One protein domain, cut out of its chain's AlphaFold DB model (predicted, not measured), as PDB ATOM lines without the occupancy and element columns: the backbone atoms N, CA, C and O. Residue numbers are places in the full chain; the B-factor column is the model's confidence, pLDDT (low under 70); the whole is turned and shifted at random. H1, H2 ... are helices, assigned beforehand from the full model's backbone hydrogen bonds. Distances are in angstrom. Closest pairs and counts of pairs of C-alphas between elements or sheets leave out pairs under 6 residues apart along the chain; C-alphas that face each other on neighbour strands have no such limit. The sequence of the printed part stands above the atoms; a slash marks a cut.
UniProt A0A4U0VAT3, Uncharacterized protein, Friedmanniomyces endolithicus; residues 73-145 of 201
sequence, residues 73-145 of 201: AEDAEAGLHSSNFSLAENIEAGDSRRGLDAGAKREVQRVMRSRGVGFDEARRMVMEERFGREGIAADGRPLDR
ATOM      1  N   ALA A  73      11.925  20.360  -7.423       86.81
ATOM      2  CA  ALA A  73      10.778  19.468  -7.574       86.81
ATOM      3  C   ALA A  73       9.987  19.756  -8.860       86.81
ATOM      4  O   ALA A  73       9.717  18.838  -9.629       86.81
ATOM      5  N   GLU A  74       9.689  21.026  -9.146       85.62
ATOM      6  CA  GLU A  74       8.979  21.421 -10.370       85.62
ATOM      7  C   GLU A  74       9.801  21.107 -11.630       85.62
ATOM      8  O   GLU A  74       9.268  20.631 -12.633       85.62
ATOM      9  N   ASP A  75      11.114  21.335 -11.585       88.19
ATOM     10  CA  ASP A  75      11.991  21.037 -12.716       88.19
ATOM     11  C   ASP A  75      12.110  19.511 -12.950       88.19
ATOM     12  O   ASP A  75      12.139  19.058 -14.099       88.19
ATOM     13  N   ALA A  76      12.096  18.701 -11.883       88.69
ATOM     14  CA  ALA A  76      12.055  17.242 -11.980       88.69
ATOM     15  C   ALA A  76      10.732  16.743 -12.584       88.69
ATOM     16  O   ALA A  76      10.764  15.924 -13.506       88.69
ATOM     17  N   GLU A  77       9.594  17.287 -12.139       86.81
ATOM     18  CA  GLU A  77       8.266  17.014 -12.711       86.81
ATOM     19  C   GLU A  77       8.172  17.426 -14.188       86.81
ATOM     20  O   GLU A  77       7.534  16.746 -14.991       86.81
ATOM     21  N   ALA A  78       8.856  18.505 -14.579       86.81
ATOM     22  CA  ALA A  78       8.935  18.965 -15.963       86.81
ATOM     23  C   ALA A  78       9.858  18.109 -16.855       86.81
ATOM     24  O   ALA A  78      10.029  18.428 -18.036       86.81
ATOM     25  N   GLY A  79      10.470  17.048 -16.317       88.44
ATOM     26  CA  GLY A  79      11.374  16.167 -17.055       88.44
ATOM     27  C   GLY A  79      12.736  16.794 -17.370       88.44
ATOM     28  O   GLY A  79      13.393  16.372 -18.319       88.44
ATOM     29  N   LEU A  80      13.176  17.800 -16.603       89.12
ATOM     30  CA  LEU A  80      14.487  18.450 -16.757       89.12
ATOM     31  C   LEU A  80      15.603  17.701 -16.005       89.12
ATOM     32  O   LEU A  80      16.445  18.313 -15.350       89.12
ATOM     33  N   HIS A  81      15.590  16.372 -16.076       92.06
ATOM     34  CA  HIS A  81      16.568  15.505 -15.425       92.06
ATOM     35  C   HIS A  81      17.001  14.360 -16.351       92.06
ATOM     36  O   HIS A  81      16.303  14.007 -17.303       92.06
ATOM     37  N   SER A  82      18.173  13.790 -16.081       92.06
ATOM     38  CA  SER A  82      18.734  12.639 -16.799       92.06
ATOM     39  C   SER A  82      19.589  11.778 -15.868       92.06
ATOM     40  O   SER A  82      19.811  12.130 -14.711       92.06
ATOM     41  N   SER A  83      20.117  10.654 -16.362       89.88
ATOM     42  CA  SER A  83      21.043   9.813 -15.587       89.88
ATOM     43  C   SER A  83      22.308  10.562 -15.156       89.88
ATOM     44  O   SER A  83      22.849  10.294 -14.090       89.88
ATOM     45  N   ASN A  84      22.768  11.510 -15.977       87.88
ATOM     46  CA  ASN A  84      23.961  12.314 -15.714       87.88
ATOM     47  C   ASN A  84      23.641  13.618 -14.964       87.88
ATOM     48  O   ASN A  84      24.553  14.336 -14.556       87.88
ATOM     49  N   PHE A  85      22.359  13.951 -14.814       88.19
ATOM     50  CA  PHE A  85      21.889  15.163 -14.158       88.19
ATOM     51  C   PHE A  85      20.679  14.835 -13.276       88.19
ATOM     52  O   PHE A  85      19.529  14.901 -13.715       88.19
ATOM     53  N   SER A  86      20.956  14.460 -12.025       88.25
ATOM     54  CA  SER A  86      19.932  14.116 -11.037       88.25
ATOM     55  C   SER A  86      19.543  15.332 -10.198       88.25
ATOM     56  O   SER A  86      20.399  16.061  -9.702       88.25
ATOM     57  N   LEU A  87      18.236  15.526 -10.020       87.81
ATOM     58  CA  LEU A  87      17.664  16.538  -9.125       87.81
ATOM     59  C   LEU A  87      17.215  15.940  -7.782       87.81
ATOM     60  O   LEU A  87      16.869  16.690  -6.874       87.81
ATOM     61  N   ALA A  88      17.227  14.609  -7.650       89.19
ATOM     62  CA  ALA A  88      16.642  13.897  -6.516       89.19
ATOM     63  C   ALA A  88      17.326  14.238  -5.184       89.19
ATOM     64  O   ALA A  88      16.640  14.523  -4.209       89.19
ATOM     65  N   GLU A  89      18.659  14.298  -5.166       89.75
ATOM     66  CA  GLU A  89      19.442  14.599  -3.958       89.75
ATOM     67  C   GLU A  89      19.159  16.013  -3.429       89.75
ATOM     68  O   GLU A  89      18.967  16.210  -2.233       89.75
ATOM     69  N   ASN A  90      19.037  16.996  -4.328       88.19
ATOM     70  CA  ASN A  90      18.743  18.381  -3.948       88.19
ATOM     71  C   ASN A  90      17.313  18.535  -3.402       88.19
ATOM     72  O   ASN A  90      17.073  19.346  -2.509       88.19
ATOM     73  N   ILE A  91      16.364  17.758  -3.938       87.50
ATOM     74  CA  ILE A  91      14.973  17.736  -3.463       87.50
ATOM     75  C   ILE A  91      14.900  17.081  -2.082       87.50
ATOM     76  O   ILE A  91      14.249  17.622  -1.191       87.50
ATOM     77  N   GLU A  92      15.579  15.947  -1.893       87.69
ATOM     78  CA  GLU A  92      15.607  15.218  -0.621       87.69
ATOM     79  C   GLU A  92      16.295  16.028   0.488       87.69
ATOM     80  O   GLU A  92      15.804  16.079   1.614       87.69
ATOM     81  N   ALA A  93      17.373  16.741   0.153       85.88
ATOM     82  CA  ALA A  93      18.064  17.643   1.071       85.88
ATOM     83  C   ALA A  93      17.288  18.944   1.368       85.88
ATOM     84  O   ALA A  93      17.708  19.721   2.226       85.88
ATOM     85  N   GLY A  94      16.176  19.203   0.668       82.75
ATOM     86  CA  GLY A  94      15.394  20.430   0.821       82.75
ATOM     87  C   GLY A  94      16.182  21.694   0.464       82.75
ATOM     88  O   GLY A  94      16.019  22.719   1.127       82.75
ATOM     89  N   ASP A  95      17.055  21.627  -0.550       81.25
ATOM     90  CA  ASP A  95      17.929  22.740  -0.929       81.25
ATOM     91  C   ASP A  95      17.109  23.975  -1.356       81.25
ATOM     92  O   ASP A  95      16.314  23.938  -2.299       81.25
ATOM     93  N   SER A  96      17.324  25.093  -0.654       79.44
ATOM     94  CA  SER A  96      16.658  26.377  -0.890       79.44
ATOM     95  C   SER A  96      17.338  27.243  -1.957       79.44
ATOM     96  O   SER A  96      16.940  28.395  -2.157       79.44
ATOM     97  N   ARG A  97      18.405  26.765  -2.610       81.25
ATOM     98  CA  ARG A  97      19.078  27.511  -3.680       81.25
ATOM     99  C   ARG A  97      18.119  27.804  -4.834       81.25
ATOM    100  O   ARG A  97      17.224  27.026  -5.158       81.25
ATOM    101  N   ARG A  98      18.344  28.946  -5.501       71.44
ATOM    102  CA  ARG A  98      17.715  29.245  -6.796       71.44
ATOM    103  C   ARG A  98      18.120  28.117  -7.747       71.44
ATOM    104  O   ARG A  98      19.311  27.969  -8.008       71.44
ATOM    105  N   GLY A  99      17.142  27.317  -8.171       74.19
ATOM    106  CA  GLY A  99      17.338  26.162  -9.043       74.19
ATOM    107  C   GLY A  99      17.830  26.533 -10.445       74.19
ATOM    108  O   GLY A  99      18.561  27.505 -10.643       74.19
ATOM    109  N   LEU A 100      17.439  25.750 -11.448       77.81
ATOM    110  CA  LEU A 100      17.890  25.953 -12.822       77.81
ATOM    111  C   LEU A 100      17.436  27.320 -13.377       77.81
ATOM    112  O   LEU A 100      16.336  27.796 -13.085       77.81
ATOM    113  N   ASP A 101      18.269  27.952 -14.213       86.12
ATOM    114  CA  ASP A 101      17.928  29.235 -14.835       86.12
ATOM    115  C   ASP A 101      16.619  29.149 -15.640       86.12
ATOM    116  O   ASP A 101      16.436  28.299 -16.519       86.12
ATOM    117  N   ALA A 102      15.710  30.087 -15.366       84.38
ATOM    118  CA  ALA A 102      14.392  30.131 -15.981       84.38
ATOM    119  C   ALA A 102      14.449  30.442 -17.486       84.38
ATOM    120  O   ALA A 102      13.544  30.050 -18.227       84.38
ATOM    121  N   GLY A 103      15.482  31.151 -17.953       86.81
ATOM    122  CA  GLY A 103      15.703  31.399 -19.376       86.81
ATOM    123  C   GLY A 103      16.140  30.134 -20.107       86.81
ATOM    124  O   GLY A 103      15.475  29.693 -21.046       86.81
ATOM    125  N   ALA A 104      17.222  29.523 -19.628       86.38
ATOM    126  CA  ALA A 104      17.801  28.311 -20.192       86.38
ATOM    127  C   ALA A 104      16.806  27.142 -20.214       86.38
ATOM    128  O   ALA A 104      16.697  26.449 -21.225       86.38
ATOM    129  N   LYS A 105      16.010  26.950 -19.151       88.44
ATOM    130  CA  LYS A 105      15.040  25.846 -19.104       88.44
ATOM    131  C   LYS A 105      13.960  25.953 -20.175       88.44
ATOM    132  O   LYS A 105      13.619  24.953 -20.798       88.44
ATOM    133  N   ARG A 106      13.454  27.164 -20.449       90.12
ATOM    134  CA  ARG A 106      12.456  27.381 -21.512       90.12
ATOM    135  C   ARG A 106      13.022  27.040 -22.883       90.12
ATOM    136  O   ARG A 106      12.317  26.481 -23.717       90.12
ATOM    137  N   GLU A 107      14.288  27.370 -23.113       91.19
ATOM    138  CA  GLU A 107      14.971  27.073 -24.367       91.19
ATOM    139  C   GLU A 107      15.163  25.565 -24.565       91.19
ATOM    140  O   GLU A 107      14.811  25.040 -25.620       91.19
ATOM    141  N   VAL A 108      15.611  24.855 -23.526       92.94
ATOM    142  CA  VAL A 108      15.743  23.391 -23.553       92.94
ATOM    143  C   VAL A 108      14.381  22.724 -23.751       92.94
ATOM    144  O   VAL A 108      14.232  21.906 -24.656       92.94
ATOM    145  N   GLN A 109      13.350  23.131 -23.003       92.75
ATOM    146  CA  GLN A 109      11.987  22.608 -23.172       92.75
ATOM    147  C   GLN A 109      11.437  22.851 -24.581       92.75
ATOM    148  O   GLN A 109      10.738  21.999 -25.128       92.75
ATOM    149  N   ARG A 110      11.750  24.001 -25.189       94.12
ATOM    150  CA  ARG A 110      11.373  24.294 -26.575       94.12
ATOM    151  C   ARG A 110      12.001  23.285 -27.534       94.12
ATOM    152  O   ARG A 110      11.282  22.757 -28.376       94.12
ATOM    153  N   VAL A 111      13.293  22.986 -27.384       94.44
ATOM    154  CA  VAL A 111      14.001  22.008 -28.229       94.44
ATOM    155  C   VAL A 111      13.488  20.584 -27.999       94.44
ATOM    156  O   VAL A 111      13.270  19.862 -28.971       94.44
ATOM    157  N   MET A 112      13.203  20.206 -26.748       94.06
ATOM    158  CA  MET A 112      12.583  18.914 -26.423       94.06
ATOM    159  C   MET A 112      11.234  18.754 -27.134       94.06
ATOM    160  O   MET A 112      10.989  17.737 -27.774       94.06
ATOM    161  N   ARG A 113      10.375  19.784 -27.095       92.31
ATOM    162  CA  ARG A 113       9.060  19.757 -27.759       92.31
ATOM    163  C   ARG A 113       9.162  19.787 -29.280       92.31
ATOM    164  O   ARG A 113       8.371  19.130 -29.944       92.31
ATOM    165  N   SER A 114      10.094  20.561 -29.838       93.56
ATOM    166  CA  SER A 114      10.178  20.742 -31.290       93.56
ATOM    167  C   SER A 114      10.884  19.592 -32.001       93.56
ATOM    168  O   SER A 114      10.542  19.296 -33.139       93.56
ATOM    169  N   ARG A 115      11.884  18.967 -31.366       92.25
ATOM    170  CA  ARG A 115      12.668  17.869 -31.958       92.25
ATOM    171  C   ARG A 115      12.307  16.493 -31.398       92.25
ATOM    172  O   ARG A 115      12.738  15.498 -31.967       92.25
ATOM    173  N   GLY A 116      11.533  16.424 -30.314       92.56
ATOM    174  CA  GLY A 116      11.154  15.161 -29.674       92.56
ATOM    175  C   GLY A 116      12.327  14.433 -29.012       92.56
ATOM    176  O   GLY A 116      12.291  13.213 -28.887       92.56
ATOM    177  N   VAL A 117      13.378  15.162 -28.629       94.44
ATOM    178  CA  VAL A 117      14.605  14.607 -28.038       94.44
ATOM    179  C   VAL A 117      14.587  14.697 -26.510       94.44
ATOM    180  O   VAL A 117      13.890  15.534 -25.931       94.44
ATOM    181  N   GLY A 118      15.377  13.845 -25.854       93.44
ATOM    182  CA  GLY A 118      15.539  13.849 -24.398       93.44
ATOM    183  C   GLY A 118      16.288  15.080 -23.863       93.44
ATOM    184  O   GLY A 118      16.847  15.873 -24.622       93.44
ATOM    185  N   PHE A 119      16.329  15.223 -22.535       93.50
ATOM    186  CA  PHE A 119      16.906  16.388 -21.848       93.50
ATOM    187  C   PHE A 119      18.385  16.647 -22.193       93.50
ATOM    188  O   PHE A 119      18.744  17.770 -22.549       93.50
ATOM    189  N   ASP A 120      19.235  15.619 -22.143       93.75
ATOM    190  CA  ASP A 120      20.678  15.769 -22.391       93.75
ATOM    191  C   ASP A 120      20.983  16.168 -23.837       93.75
ATOM    192  O   ASP A 120      21.830  17.028 -24.093       93.75
ATOM    193  N   GLU A 121      20.262  15.580 -24.788       94.00
ATOM    194  CA  GLU A 121      20.414  15.897 -26.204       94.00
ATOM    195  C   GLU A 121      19.914  17.313 -26.514       94.00
ATOM    196  O   GLU A 121      20.612  18.078 -27.184       94.00
ATOM    197  N   ALA A 122      18.759  17.699 -25.965       95.00
ATOM    198  CA  ALA A 122      18.248  19.061 -26.085       95.00
ATOM    199  C   ALA A 122      19.237  20.082 -25.508       95.00
ATOM    200  O   ALA A 122      19.544  21.082 -26.156       95.00
ATOM    201  N   ARG A 123      19.783  19.818 -24.316       92.62
ATOM    202  CA  ARG A 123      20.788  20.675 -23.679       92.62
ATOM    203  C   ARG A 123      22.049  20.800 -24.532       92.62
ATOM    204  O   ARG A 123      22.558  21.911 -24.662       92.62
ATOM    205  N   ARG A 124      22.543  19.706 -25.123       91.88
ATOM    206  CA  ARG A 124      23.701  19.740 -26.030       91.88
ATOM    207  C   ARG A 124      23.442  20.672 -27.213       91.88
ATOM    208  O   ARG A 124      24.233  21.580 -27.440       91.88
ATOM    209  N   MET A 125      22.307  20.509 -27.893       92.19
ATOM    210  CA  MET A 125      21.945  21.336 -29.051       92.19
ATOM    211  C   MET A 125      21.823  22.823 -28.694       92.19
ATOM    212  O   MET A 125      22.298  23.673 -29.441       92.19
ATOM    213  N   VAL A 126      21.222  23.146 -27.543       92.94
ATOM    214  CA  VAL A 126      21.115  24.536 -27.063       92.94
ATOM    215  C   VAL A 126      22.494  25.139 -26.793       92.94
ATOM    216  O   VAL A 126      22.738  26.300 -27.115       92.94
ATOM    217  N   MET A 127      23.413  24.366 -26.209       90.62
ATOM    218  CA  MET A 127      24.771  24.842 -25.941       90.62
ATOM    219  C   MET A 127      25.578  25.025 -27.227       90.62
ATOM    220  O   MET A 127      26.243  26.045 -27.370       90.62
ATOM    221  N   GLU A 128      25.470  24.104 -28.184       90.81
ATOM    222  CA  GLU A 128      26.091  24.229 -29.509       90.81
ATOM    223  C   GLU A 128      25.593  25.477 -30.255       90.81
ATOM    224  O   GLU A 128      26.394  26.233 -30.805       90.81
ATOM    225  N   GLU A 129      24.282  25.745 -30.223       89.81
ATOM    226  CA  GLU A 129      23.684  26.944 -30.825       89.81
ATOM    227  C   GLU A 129      24.205  28.229 -30.161       89.81
ATOM    228  O   GLU A 129      24.564  29.192 -30.846       89.81
ATOM    229  N   ARG A 130      24.307  28.236 -28.824       89.88
ATOM    230  CA  ARG A 130      24.882  29.362 -28.075       89.88
ATOM    231  C   ARG A 130      26.354  29.571 -28.417       89.88
ATOM    232  O   ARG A 130      26.732  30.703 -28.693       89.88
ATOM    233  N   PHE A 131      27.165  28.516 -28.457       88.19
ATOM    234  CA  PHE A 131      28.577  28.624 -28.832       88.19
ATOM    235  C   PHE A 131      28.752  29.167 -30.247       88.19
ATOM    236  O   PHE A 131      29.533  30.096 -30.439       88.19
ATOM    237  N   GLY A 132      27.962  28.687 -31.211       86.81
ATOM    238  CA  GLY A 132      28.003  29.197 -32.580       86.81
ATOM    239  C   GLY A 132      27.693  30.694 -32.670       86.81
ATOM    240  O   GLY A 132      28.366  31.417 -33.404       86.81
ATOM    241  N   ARG A 133      26.722  31.181 -31.885       87.00
ATOM    242  CA  ARG A 133      26.369  32.609 -31.837       87.00
ATOM    243  C   ARG A 133      27.449  33.469 -31.183       87.00
ATOM    244  O   ARG A 133      27.701  34.568 -31.664       87.00
ATOM    245  N   GLU A 134      28.093  32.971 -30.128       87.75
ATOM    246  CA  GLU A 134      29.174  33.681 -29.426       87.75
ATOM    247  C   GLU A 134      30.546  33.533 -30.117       87.75
ATOM    248  O   GLU A 134      31.568  33.961 -29.583       87.75
ATOM    249  N   GLY A 135      30.603  32.925 -31.308       84.69
ATOM    250  CA  GLY A 135      31.851  32.755 -32.051       84.69
ATOM    251  C   GLY A 135      32.801  31.747 -31.402       84.69
ATOM    252  O   GLY A 135      34.016  31.938 -31.417       84.69
ATOM    253  N   ILE A 136      32.262  30.672 -30.830       85.44
ATOM    254  CA  ILE A 136      32.994  29.564 -30.213       85.44
ATOM    255  C   ILE A 136      32.706  28.289 -31.021       85.44
ATOM    256  O   ILE A 136      31.567  28.000 -31.383       85.44
ATOM    257  N   ALA A 137      33.750  27.527 -31.337       82.81
ATOM    258  CA  ALA A 137      33.648  26.248 -32.028       82.81
ATOM    259  C   ALA A 137      32.963  25.197 -31.140       82.81
ATOM    260  O   ALA A 137      32.976  25.311 -29.915       82.81
ATOM    261  N   ALA A 138      32.451  24.119 -31.740       80.94
ATOM    262  CA  ALA A 138      31.901  22.979 -30.996       80.94
ATOM    263  C   ALA A 138      32.906  22.385 -29.981       80.94
ATOM    264  O   ALA A 138      32.508  21.889 -28.932       80.94
ATOM    265  N   ASP A 139      34.207  22.529 -30.250       77.62
ATOM    266  CA  ASP A 139      35.307  22.113 -29.371       77.62
ATOM    267  C   ASP A 139      35.582  23.092 -28.206       77.62
ATOM    268  O   ASP A 139      36.574  22.952 -27.491       77.62
ATOM    269  N   GLY A 140      34.763  24.138 -28.035       77.62
ATOM    270  CA  GLY A 140      34.915  25.161 -26.992       77.62
ATOM    271  C   GLY A 140      36.014  26.198 -27.258       77.62
ATOM    272  O   GLY A 140      36.260  27.068 -26.423       77.62
ATOM    273  N   ARG A 141      36.688  26.137 -28.414       83.06
ATOM    274  CA  ARG A 141      37.731  27.100 -28.803       83.06
ATOM    275  C   ARG A 141      37.120  28.342 -29.459       83.06
ATOM    276  O   ARG A 141      36.243  28.180 -30.305       83.06
ATOM    277  N   PRO A 142      37.590  29.563 -29.156       84.06
ATOM    278  CA  PRO A 142      37.170  30.755 -29.889       84.06
ATOM    279  C   PRO A 142      37.460  30.614 -31.393       84.06
ATOM    280  O   PRO A 142      38.549  30.193 -31.782       84.06
ATOM    281  N   LEU A 143      36.496  30.989 -32.234       77.06
ATOM    282  CA  LEU A 143      36.623  31.040 -33.699       77.06
ATOM    283  C   LEU A 143      37.333  32.312 -34.180       77.06
ATOM    284  O   LEU A 143      37.609  32.457 -35.372       77.06
ATOM    285  N   ASP A 144      37.632  33.242 -33.269       75.62
ATOM    286  CA  ASP A 144      38.347  34.463 -33.606       75.62
ATOM    287  C   ASP A 144      39.789  34.150 -34.043       75.62
ATOM    288  O   ASP A 144      40.612  33.609 -33.296       75.62
ATOM    289  N   ARG A 145      40.114  34.563 -35.271       60.88
ATOM    290  CA  ARG A 145      41.454  34.476 -35.861       60.88
ATOM    291  C   ARG A 145      42.504  35.163 -34.983       60.88
ATOM    292  O   ARG A 145      43.647  34.712 -34.953       60.88
TER     293      ARG A 145
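Overview. This is residues 73 to 145 of the 201 residues of an uncharacterized protein of Friedmanniomyces endolithicus (UniProt A0A4U0VAT3). Two longer helices, H3 and H4, meet nearly at a right angle in the middle of an elongated, loosely built shape, with H4 leading away from H3. Two short helices, H1 and H2, sit near each other among loops at one end of the long axis, and an unnamed tail, residues 134 to 145, makes the other end. The printed part has 73 residues, with four named helices in the order H1, H2, H3, H4 and no named strand; its class is all helix. The whole is loose, with a radius of gyration of the C-alphas of 14.4 A, and spans 48 by 26 by 21 A.

Arrangement. Start with H1, residues 73 to 77, and go on to H2, residues 88 to 92. They are close but not clearly touching; their closest C-alphas, those of Ala 73 and Ile 91, are 6.1 A apart. Next look at H3, residues 102 to 115, and H4, residues 119 to 133. They touch, H3 with residues 107 to 112 alone, and the closest C-alphas, those of Val 111 and Ala 122, are 5.6 A apart. Their lines are only just about perpendicular, at 72 degrees. H1 and H2 are each apart from both H3 and H4. Every O i to N i+4 pair is within hydrogen-bond range in H1, H2 and H4; in H3 it is 9 of 10.

Along the chain. Find C-alpha 73 at (10.778, 19.468, -7.574), where H1 begins; it ends at Glu 77. H2 runs from Ala 88 to Glu 92. From C-alpha 102 at (14.392, 30.131, -15.981), H3 runs 20.2 A to Arg 115. H4 runs 21.3 A from Phe 119 to C-alpha 133 at (26.369, 32.609, -31.837).

Size, cuts and confidence. The two C-alphas farthest apart, those of Glu 92 and Arg 145, are 47.8 A from each other. The printed part has no cut. The link from H3 to H4 is tight, the other two are short, and no link is long. Mean pLDDT of the printed part is 87.3; look at residue 145 for the one value under 70.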